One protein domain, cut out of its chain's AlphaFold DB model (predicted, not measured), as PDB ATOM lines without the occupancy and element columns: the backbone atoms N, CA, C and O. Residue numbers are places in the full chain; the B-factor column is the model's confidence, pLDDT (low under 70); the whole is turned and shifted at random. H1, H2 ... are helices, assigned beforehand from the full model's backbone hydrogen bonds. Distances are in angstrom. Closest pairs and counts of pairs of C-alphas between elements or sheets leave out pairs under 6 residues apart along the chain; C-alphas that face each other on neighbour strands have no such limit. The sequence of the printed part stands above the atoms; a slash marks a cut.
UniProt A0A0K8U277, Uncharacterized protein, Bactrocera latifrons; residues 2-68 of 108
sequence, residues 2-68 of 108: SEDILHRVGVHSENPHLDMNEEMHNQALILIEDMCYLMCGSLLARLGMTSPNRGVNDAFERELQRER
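AT A GLANCE: This is residues 2 to 68 of the 108 residues of an uncharacterized protein of Bactrocera latifrons (UniProt A0A0K8U277). One long helix, H2, runs through a loose rod of four helices with few contacts between them: H1 meets the first half of H2 with its own beginning at Ser 2 and runs off from there the opposite way, while the one-turn helix H3 folds back close to the second half of H2. H4 follows at the end of the link from H3 and is apart from the other three helices. The printed part has 67 residues with four named helices, in the order H1, H2, H3, H4, and no named strand; its class is all helix. It is loose, with a radius of gyration of the C-alphas of 14.2 A, and spans 44 by 21 by 17 A.

IN THESE COORDINATES: The longest helix, H2, holds residues 22 to 40 and is 26.2 A from first to last C-alpha; it begins at C-alpha 22 at (-43.568, -33.178, -32.110) and ends at C-alpha 40 at (-20.681, -29.479, -44.336). Before it comes H1, residues 2 to 12, 15.2 A long, with C-alpha 2 at (-39.626, -24.274, -34.569). After H2 come H3, residues 44 to 47, and H4, residues 56 to 66, 16.1 A long, which ends at C-alpha 66 at (-24.751, -38.505, -51.634).

HOW THE PARTS SIT: H2 touches H1 with residues 24 to 28 alone. The closest C-alphas of the two helices are those of Ser 2 and Ala 28, 5.2 A apart. H1 and H2 run opposite ways at a steep tilt of 54 degrees, and their centres are 15.8 A apart. H2 and H3 are close but not clearly touching; their closest C-alphas, those of Glu 33 and Leu 44, are 5.6 A apart. H4 is apart from H1, from H2 and from H3, and H1 and H3 are apart too. In H1 and H2 every pair of O of residue i and N of residue i+4 is within hydrogen-bond range, in H4 6 of 7 are, and H3 with 4 residues is too short for such a pair.

THE WHOLE: The outline is a rod, and the two C-alphas farthest apart, those of His 17 and Arg 68, are 45.0 A from each other. The printed part runs from residue 2 to residue 68 with no cut. The link from H2 to H3, 3 residues, is tight; those from H1 to H2, 9 residues, and from H3 to H4, 8 residues, are short. The mean pLDDT of the printed part is 83.9; it is under 70 at residues 56 to 57 and 59 to 60, which belong to H4, whose mean is 70.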
ATOM      1  N   SER A   2     -38.375 -23.683 -35.090       87.00
ATOM      2  CA  SER A   2     -39.626 -24.274 -34.569       87.00
ATOM      3  C   SER A   2     -40.681 -23.227 -34.199       87.00
ATOM      4  O   SER A   2     -41.857 -23.433 -34.464       87.00
ATOM      5  N   GLU A   3     -40.268 -22.084 -33.643       89.12
ATOM      6  CA  GLU A   3     -41.162 -20.951 -33.348       89.12
ATOM      7  C   GLU A   3     -41.707 -20.293 -34.624       89.12
ATOM      8  O   GLU A   3     -42.882 -19.953 -34.683       89.12
ATOM      9  N   ASP A   4     -40.894 -20.186 -35.681       91.31
ATOM     10  CA  ASP A   4     -41.341 -19.677 -36.986       91.31
ATOM     11  C   ASP A   4     -42.370 -20.617 -37.630       91.31
ATOM     12  O   ASP A   4     -43.363 -20.170 -38.206       91.31
ATOM     13  N   ILE A   5     -42.156 -21.934 -37.504       90.69
ATOM     14  CA  ILE A   5     -43.118 -22.957 -37.928       90.69
ATOM     15  C   ILE A   5     -44.397 -22.849 -37.088       90.69
ATOM     16  O   ILE A   5     -45.484 -22.878 -37.661       90.69
ATOM     17  N   LEU A   6     -44.283 -22.652 -35.769       91.19
ATOM     18  CA  LEU A   6     -45.414 -22.429 -34.861       91.19
ATOM     19  C   LEU A   6     -46.248 -21.226 -35.255       91.19
ATOM     20  O   LEU A   6     -47.451 -21.356 -35.470       91.19
ATOM     21  N   HIS A   7     -45.596 -20.088 -35.450       89.69
ATOM     22  CA  HIS A   7     -46.248 -18.875 -35.901       89.69
ATOM     23  C   HIS A   7     -46.930 -19.079 -37.261       89.69
ATOM     24  O   HIS A   7     -48.097 -18.729 -37.434       89.69
ATOM     25  N   ARG A   8     -46.240 -19.708 -38.223       91.62
ATOM     26  CA  ARG A   8     -46.801 -19.984 -39.551       91.62
ATOM     27  C   ARG A   8     -48.049 -20.859 -39.459       91.62
ATOM     28  O   ARG A   8     -49.067 -20.499 -40.041       91.62
ATOM     29  N   VAL A   9     -47.993 -21.987 -38.755       88.06
ATOM     30  CA  VAL A   9     -49.134 -22.911 -38.649       88.06
ATOM     31  C   VAL A   9     -50.265 -22.305 -37.819       88.06
ATOM     32  O   VAL A   9     -51.423 -22.459 -38.199       88.06
ATOM     33  N   GLY A  10     -49.965 -21.556 -36.755       85.69
ATOM     34  CA  GLY A  10     -50.969 -20.842 -35.960       85.69
ATOM     35  C   GLY A  10     -51.777 -19.850 -36.801       85.69
ATOM     36  O   GLY A  10     -53.004 -19.856 -36.751       85.69
ATOM     37  N   VAL A  11     -51.106 -19.074 -37.662       88.38
ATOM     38  CA  VAL A  11     -51.774 -18.165 -38.611       88.38
ATOM     39  C   VAL A  11     -52.617 -18.930 -39.637       88.38
ATOM     40  O   VAL A  11     -53.742 -18.529 -39.911       88.38
ATOM     41  N   HIS A  12     -52.111 -20.037 -40.193       87.81
ATOM     42  CA  HIS A  12     -52.836 -20.808 -41.217       87.81
ATOM     43  C   HIS A  12     -54.032 -21.595 -40.664       87.81
ATOM     44  O   HIS A  12     -54.983 -21.846 -41.396       87.81
ATOM     45  N   SER A  13     -53.968 -22.020 -39.403       86.94
ATOM     46  CA  SER A  13     -55.021 -22.800 -38.743       86.94
ATOM     47  C   SER A  13     -56.059 -21.937 -38.023       86.94
ATOM     48  O   SER A  13     -56.969 -22.490 -37.411       86.94
ATOM     49  N   GLU A  14     -55.911 -20.605 -38.064       85.75
ATOM     50  CA  GLU A  14     -56.710 -19.641 -37.289       85.75
ATOM     51  C   GLU A  14     -56.773 -19.982 -35.787       85.75
ATOM     52  O   GLU A  14     -57.713 -19.609 -35.084       85.75
ATOM     53  N   ASN A  15     -55.760 -20.692 -35.279       83.75
ATOM     54  CA  ASN A  15     -55.703 -21.147 -33.899       83.75
ATOM     55  C   ASN A  15     -54.597 -20.402 -33.132       83.75
ATOM     56  O   ASN A  15     -53.435 -20.818 -33.158       83.75
ATOM     57  N   PRO A  16     -54.941 -19.319 -32.412       72.50
ATOM     58  CA  PRO A  16     -53.981 -18.547 -31.625       72.50
ATOM     59  C   PRO A  16     -53.492 -19.267 -30.356       72.50
ATOM     60  O   PRO A  16     -52.564 -18.783 -29.715       72.50
ATOM     61  N   HIS A  17     -54.087 -20.409 -29.995       79.38
ATOM     62  CA  HIS A  17     -53.687 -21.246 -28.858       79.38
ATOM     63  C   HIS A  17     -53.026 -22.556 -29.301       79.38
ATOM     64  O   HIS A  17     -53.038 -23.542 -28.567       79.38
ATOM     65  N   LEU A  18     -52.494 -22.598 -30.523       86.12
ATOM     66  CA  LEU A  18     -51.725 -23.741 -30.985       86.12
ATOM     67  C   LEU A  18     -50.429 -23.858 -30.171       86.12
ATOM     68  O   LEU A  18     -49.592 -22.957 -30.200       86.12
ATOM     69  N   ASP A  19     -50.261 -24.987 -29.491       89.25
ATOM     70  CA  ASP A  19     -49.033 -25.326 -28.777       89.25
ATOM     71  C   ASP A  19     -48.039 -26.071 -29.678       89.25
ATOM     72  O   ASP A  19     -48.399 -26.685 -30.688       89.25
ATOM     73  N   MET A  20     -46.764 -26.037 -29.290       88.62
ATOM     74  CA  MET A  20     -45.710 -26.761 -29.993       88.62
ATOM     75  C   MET A  20     -45.940 -28.275 -29.901       88.62
ATOM     76  O   MET A  20     -46.082 -28.827 -28.811       88.62
ATOM     77  N   ASN A  21     -45.916 -28.948 -31.050       89.31
ATOM     78  CA  ASN A  21     -46.041 -30.399 -31.139       89.31
ATOM     79  C   ASN A  21     -44.763 -31.054 -31.704       89.31
ATOM     80  O   ASN A  21     -43.839 -30.385 -32.183       89.31
ATOM     81  N   GLU A  22     -44.712 -32.386 -31.643       88.62
ATOM     82  CA  GLU A  22     -43.568 -33.178 -32.110       88.62
ATOM     83  C   GLU A  22     -43.347 -33.063 -33.627       88.62
ATOM     84  O   GLU A  22     -42.210 -33.071 -34.092       88.62
ATOM     85  N   GLU A  23     -44.411 -32.877 -34.409       88.00
ATOM     86  CA  GLU A  23     -44.324 -32.732 -35.864       88.00
ATOM     87  C   GLU A  23     -43.608 -31.436 -36.266       88.00
ATOM     88  O   GLU A  23     -42.740 -31.437 -37.138       88.00
ATOM     89  N   MET A  24     -43.898 -30.334 -35.578       90.31
ATOM     90  CA  MET A  24     -43.254 -29.036 -35.790       90.31
ATOM     91  C   MET A  24     -41.799 -29.050 -35.335       90.31
ATOM     92  O   MET A  24     -40.933 -28.458 -35.983       90.31
ATOM     93  N   HIS A  25     -41.516 -29.760 -34.241       90.88
ATOM     94  CA  HIS A  25     -40.151 -30.013 -33.804       90.88
ATOM     95  C   HIS A  25     -39.374 -30.822 -34.852       90.88
ATOM     96  O   HIS A  25     -38.272 -30.437 -35.242       90.88
ATOM     97  N   ASN A  26     -39.976 -31.892 -35.370       90.81
ATOM     98  CA  ASN A  26     -39.385 -32.716 -36.413       90.81
ATOM     99  C   ASN A  26     -39.140 -31.923 -37.705       90.81
ATOM    100  O   ASN A  26     -38.054 -31.994 -38.271       90.81
ATOM    101  N   GLN A  27     -40.092 -31.091 -38.135       89.69
ATOM    102  CA  GLN A  27     -39.912 -30.191 -39.281       89.69
ATOM    103  C   GLN A  27     -38.749 -29.211 -39.080       89.69
ATOM    104  O   GLN A  27     -38.012 -28.927 -40.024       89.69
ATOM    105  N   ALA A  28     -38.543 -28.707 -37.864       93.00
ATOM    106  CA  ALA A  28     -37.381 -27.877 -37.578       93.00
ATOM    107  C   ALA A  28     -36.072 -28.674 -37.678       93.00
ATOM    108  O   ALA A  28     -35.129 -28.188 -38.296       93.00
ATOM    109  N   LEU A  29     -36.019 -29.899 -37.139       91.81
ATOM    110  CA  LEU A  29     -34.850 -30.779 -37.271       91.81
ATOM    111  C   LEU A  29     -34.531 -31.099 -38.735       91.81
ATOM    112  O   LEU A  29     -33.364 -31.118 -39.112       91.81
ATOM    113  N   ILE A  30     -35.555 -31.296 -39.570       89.06
ATOM    114  CA  ILE A  30     -35.416 -31.469 -41.019       89.06
ATOM    115  C   ILE A  30     -34.703 -30.252 -41.621       89.06
ATOM    116  O   ILE A  30     -33.640 -30.387 -42.221       89.06
ATOM    117  N   LEU A  31     -35.224 -29.047 -41.398       91.12
ATOM    118  CA  LEU A  31     -34.626 -27.841 -41.975       91.12
ATOM    119  C   LEU A  31     -33.192 -27.594 -41.481       91.12
ATOM    120  O   LEU A  31     -32.337 -27.192 -42.269       91.12
ATOM    121  N   ILE A  32     -32.920 -27.842 -40.196       91.50
ATOM    122  CA  ILE A  32     -31.566 -27.733 -39.635       91.50
ATOM    123  C   ILE A  32     -30.640 -28.745 -40.315       91.50
ATOM    124  O   ILE A  32     -29.533 -28.393 -40.713       91.50
ATOM    125  N   GLU A  33     -31.092 -29.987 -40.484       90.12
ATOM    126  CA  GLU A  33     -30.308 -31.021 -41.149       90.12
ATOM    127  C   GLU A  33     -30.005 -30.678 -42.609       90.12
ATOM    128  O   GLU A  33     -28.877 -30.888 -43.044       90.12
ATOM    129  N   ASP A  34     -30.964 -30.116 -43.352       87.25
ATOM    130  CA  ASP A  34     -30.738 -29.701 -44.741       87.25
ATOM    131  C   ASP A  34     -29.704 -28.570 -44.821       87.25
ATOM    132  O   ASP A  34     -28.831 -28.582 -45.688       87.25
ATOM    133  N   MET A  35     -29.726 -27.627 -43.874       89.81
ATOM    134  CA  MET A  35     -28.683 -26.601 -43.779       89.81
ATOM    135  C   MET A  35     -27.316 -27.201 -43.436       89.81
ATOM    136  O   MET A  35     -26.321 -26.844 -44.065       89.81
ATOM    137  N   CYS A  36     -27.240 -28.121 -42.470       88.38
ATOM    138  CA  CYS A  36     -25.996 -28.825 -42.146       88.38
ATOM    139  C   CYS A  36     -25.462 -29.599 -43.355       88.38
ATOM    140  O   CYS A  36     -24.269 -29.537 -43.645       88.38
ATOM    141  N   TYR A  37     -26.341 -30.258 -44.107       83.56
ATOM    142  CA  TYR A  37     -25.963 -30.954 -45.328       83.56
ATOM    143  C   TYR A  37     -25.388 -29.989 -46.371       83.56
ATOM    144  O   TYR A  37     -24.305 -30.233 -46.893       83.56
ATOM    145  N   LEU A  38     -26.044 -28.851 -46.609       84.75
ATOM    146  CA  LEU A  38     -25.556 -27.835 -47.547       84.75
ATOM    147  C   LEU A  38     -24.208 -27.228 -47.131       84.75
ATOM    148  O   LEU A  38     -23.391 -26.903 -47.987       84.75
ATOM    149  N   MET A  39     -23.969 -27.053 -45.829       86.75
ATOM    150  CA  MET A  39     -22.757 -26.394 -45.333       86.75
ATOM    151  C   MET A  39     -21.559 -27.335 -45.186       86.75
ATOM    152  O   MET A  39     -20.433 -26.937 -45.474       86.75
ATOM    153  N   CYS A  40     -21.766 -28.554 -44.683       84.56
ATOM    154  CA  CYS A  40     -20.681 -29.479 -44.336       84.56
ATOM    155  C   CYS A  40     -20.900 -30.915 -44.832       84.56
ATOM    156  O   CYS A  40     -20.192 -31.830 -44.402       84.56
ATOM    157  N   GLY A  41     -21.892 -31.143 -45.696       82.12
ATOM    158  CA  GLY A  41     -22.195 -32.458 -46.265       82.12
ATOM    159  C   GLY A  41     -22.606 -33.498 -45.223       82.12
ATOM    160  O   GLY A  41     -22.581 -34.694 -45.503       82.12
ATOM    161  N   SER A  42     -22.937 -33.092 -43.997       83.38
ATOM    162  CA  SER A  42     -23.138 -34.011 -42.873       83.38
ATOM    163  C   SER A  42     -24.567 -33.951 -42.353       83.38
ATOM    164  O   SER A  42     -25.120 -32.877 -42.138       83.38
ATOM    165  N   LEU A  43     -25.152 -35.131 -42.134       83.81
ATOM    166  CA  LEU A  43     -26.455 -35.280 -41.481       83.81
ATOM    167  C   LEU A  43     -26.316 -35.065 -39.973       83.81
ATOM    168  O   LEU A  43     -25.240 -35.297 -39.414       83.81
ATOM    169  N   LEU A  44     -27.413 -34.720 -39.296       87.88
ATOM    170  CA  LEU A  44     -27.395 -34.473 -37.849       87.88
ATOM    171  C   LEU A  44     -26.945 -35.711 -37.070       87.88
ATOM    172  O   LEU A  44     -26.135 -35.591 -36.150       87.88
ATOM    173  N   ALA A  45     -27.355 -36.901 -37.515       84.44
ATOM    174  CA  ALA A  45     -26.924 -38.167 -36.927       84.44
ATOM    175  C   ALA A  45     -25.391 -38.332 -36.914       84.44
ATOM    176  O   ALA A  45     -24.824 -38.810 -35.932       84.44
ATOM    177  N   ARG A  46     -24.697 -37.895 -37.977       83.56
ATOM    178  CA  ARG A  46     -23.224 -37.968 -38.064       83.56
ATOM    179  C   ARG A  46     -22.528 -36.925 -37.193       83.56
ATOM    180  O   ARG A  46     -21.369 -37.104 -36.839       83.56
ATOM    181  N   LEU A  47     -23.237 -35.858 -36.837       85.50
ATOM    182  CA  LEU A  47     -22.764 -34.802 -35.947       85.50
ATOM    183  C   LEU A  47     -23.077 -35.098 -34.467       85.50
ATOM    184  O   LEU A  47     -22.848 -34.243 -33.615       85.50
ATOM    185  N   GLY A  48     -23.602 -36.288 -34.147       86.56
ATOM    186  CA  GLY A  48     -23.987 -36.667 -32.783       86.56
ATOM    187  C   GLY A  48     -25.268 -35.989 -32.290       86.56
ATOM    188  O   GLY A  48     -25.512 -35.944 -31.086       86.56
ATOM    189  N   MET A  49     -26.078 -35.450 -33.205       88.62
ATOM    190  CA  MET A  49     -27.354 -34.803 -32.911       88.62
ATOM    191  C   MET A  49     -28.533 -35.737 -33.201       88.62
ATOM    192  O   MET A  49     -28.409 -36.728 -33.926       88.62
ATOM    193  N   THR A  50     -29.698 -35.407 -32.641       86.62
ATOM    194  CA  THR A  50     -30.944 -36.134 -32.899       86.62
ATOM    195  C   THR A  50     -31.277 -36.091 -34.387       86.62
ATOM    196  O   THR A  50     -31.401 -35.015 -34.974       86.62
ATOM    197  N   SER A  51     -31.422 -37.267 -34.995       84.06
ATOM    198  CA  SER A  51     -31.821 -37.377 -36.396       84.06
ATOM    199  C   SER A  51     -33.297 -36.999 -36.549       84.06
ATOM    200  O   SER A  51     -34.116 -37.479 -35.760       84.06
ATOM    201  N   PRO A  52     -33.670 -36.202 -37.563       87.50
ATOM    202  CA  PRO A  52     -35.070 -36.001 -37.894       87.50
ATOM    203  C   PRO A  52     -35.700 -37.313 -38.368       87.50
ATOM    204  O   PRO A  52     -35.062 -38.140 -39.025       87.50
ATOM    205  N   ASN A  53     -36.982 -37.477 -38.074       87.00
ATOM    206  CA  ASN A  53     -37.815 -38.547 -38.591       87.00
ATOM    207  C   ASN A  53     -38.391 -38.137 -39.955       87.00
ATOM    208  O   ASN A  53     -39.388 -37.421 -40.031       87.00
ATOM    209  N   ARG A  54     -37.761 -38.588 -41.042       75.12
ATOM    210  CA  ARG A  54     -38.187 -38.257 -42.414       75.12
ATOM    211  C   ARG A  54     -39.008 -39.344 -43.108       75.12
ATOM    212  O   ARG A  54     -39.314 -39.246 -44.290       75.12
ATOM    213  N   GLY A  55     -39.387 -40.388 -42.375       74.25
ATOM    214  CA  GLY A  55     -39.801 -41.643 -42.990       74.25
ATOM    215  C   GLY A  55     -38.598 -42.390 -43.579       74.25
ATOM    216  O   GLY A  55     -37.570 -41.812 -43.927       74.25
ATOM    217  N   VAL A  56     -38.705 -43.715 -43.647       63.41
ATOM    218  CA  VAL A  56     -37.568 -44.600 -43.962       63.41
ATOM    219  C   VAL A  56     -37.029 -44.389 -45.387       63.41
ATOM    220  O   VAL A  56     -35.829 -44.516 -45.609       63.41
ATOM    221  N   ASN A  57     -37.891 -44.012 -46.335       61.84
ATOM    222  CA  ASN A  57     -37.508 -43.851 -47.742       61.84
ATOM    223  C   ASN A  57     -36.684 -42.579 -48.002       61.84
ATOM    224  O   ASN A  57     -35.708 -42.639 -48.742       61.84
ATOM    225  N   ASP A  58     -36.997 -41.459 -47.343       70.00
ATOM    226  CA  ASP A  58     -36.314 -40.174 -47.578       70.00
ATOM    227  C   ASP A  58     -34.857 -40.180 -47.077       70.00
ATOM    228  O   ASP A  58     -33.956 -39.595 -47.680       70.00
ATOM    229  N   ALA A  59     -34.587 -40.897 -45.981       66.38
ATOM    230  CA  ALA A  59     -33.226 -41.076 -45.479       66.38
ATOM    231  C   ALA A  59     -32.366 -41.934 -46.425       66.38
ATOM    232  O   ALA A  59     -31.194 -41.625 -46.642       66.38
ATOM    233  N   PHE A  60     -32.949 -42.991 -46.999       67.44
ATOM    234  CA  PHE A  60     -32.266 -43.870 -47.948       67.44
ATOM    235  C   PHE A  60     -31.982 -43.164 -49.280       67.44
ATOM    236  O   PHE A  60     -30.864 -43.236 -49.786       67.44
ATOM    237  N   GLU A  61     -32.960 -42.434 -49.819       71.88
ATOM    238  CA  GLU A  61     -32.811 -41.685 -51.071       71.88
ATOM    239  C   GLU A  61     -31.714 -40.618 -50.979       71.88
ATOM    240  O   GLU A  61     -30.916 -40.485 -51.907       71.88
ATOM    241  N   ARG A  62     -31.595 -39.917 -49.843       70.31
ATOM    242  CA  ARG A  62     -30.529 -38.920 -49.649       70.31
ATOM    243  C   ARG A  62     -29.139 -39.527 -49.505       70.31
ATOM    244  O   ARG A  62     -28.185 -38.960 -50.032       70.31
ATOM    245  N   GLU A  63     -28.992 -40.665 -48.829       72.00
ATOM    246  CA  GLU A  63     -27.685 -41.334 -48.766       72.00
ATOM    247  C   GLU A  63     -27.282 -41.883 -50.142       72.00
ATOM    248  O   GLU A  63     -26.139 -41.707 -50.555       72.00
ATOM    249  N   LEU A  64     -28.235 -42.439 -50.897       76.06
ATOM    250  CA  LEU A  64     -28.004 -42.862 -52.277       76.06
ATOM    251  C   LEU A  64     -27.627 -41.681 -53.180       76.06
ATOM    252  O   LEU A  64     -26.772 -41.813 -54.053       76.06
ATOM    253  N   GLN A  65     -28.255 -40.521 -52.989       78.06
ATOM    254  CA  GLN A  65     -27.909 -39.315 -53.729       78.06
ATOM    255  C   GLN A  65     -26.492 -38.841 -53.377       78.06
ATOM    256  O   GLN A  65     -25.703 -38.609 -54.287       78.06
ATOM    257  N   ARG A  66     -26.118 -38.813 -52.091       77.19
ATOM    258  CA  ARG A  66     -24.751 -38.505 -51.634       77.19
ATOM    259  C   ARG A  66     -23.709 -39.442 -52.252       77.19
ATOM    260  O   ARG A  66     -22.673 -38.978 -52.717       77.19
ATOM    261  N   GLU A  67     -23.974 -40.747 -52.283       78.75
ATOM    262  CA  GLU A  67     -23.091 -41.727 -52.935       78.75
ATOM    263  C   GLU A  67     -22.972 -41.518 -54.450       78.75
ATOM    264  O   GLU A  67     -22.089 -42.085 -55.080       78.75
ATOM    265  N   ARG A  68     -23.849 -40.725 -55.067       78.25
ATOM    266  CA  ARG A  68     -23.823 -40.438 -56.507       78.25
ATOM    267  C   ARG A  68     -23.386 -39.010 -56.828       78.25
ATOM    268  O   ARG A  68     -23.088 -38.725 -57.985       78.25
TER     269      ARG A  68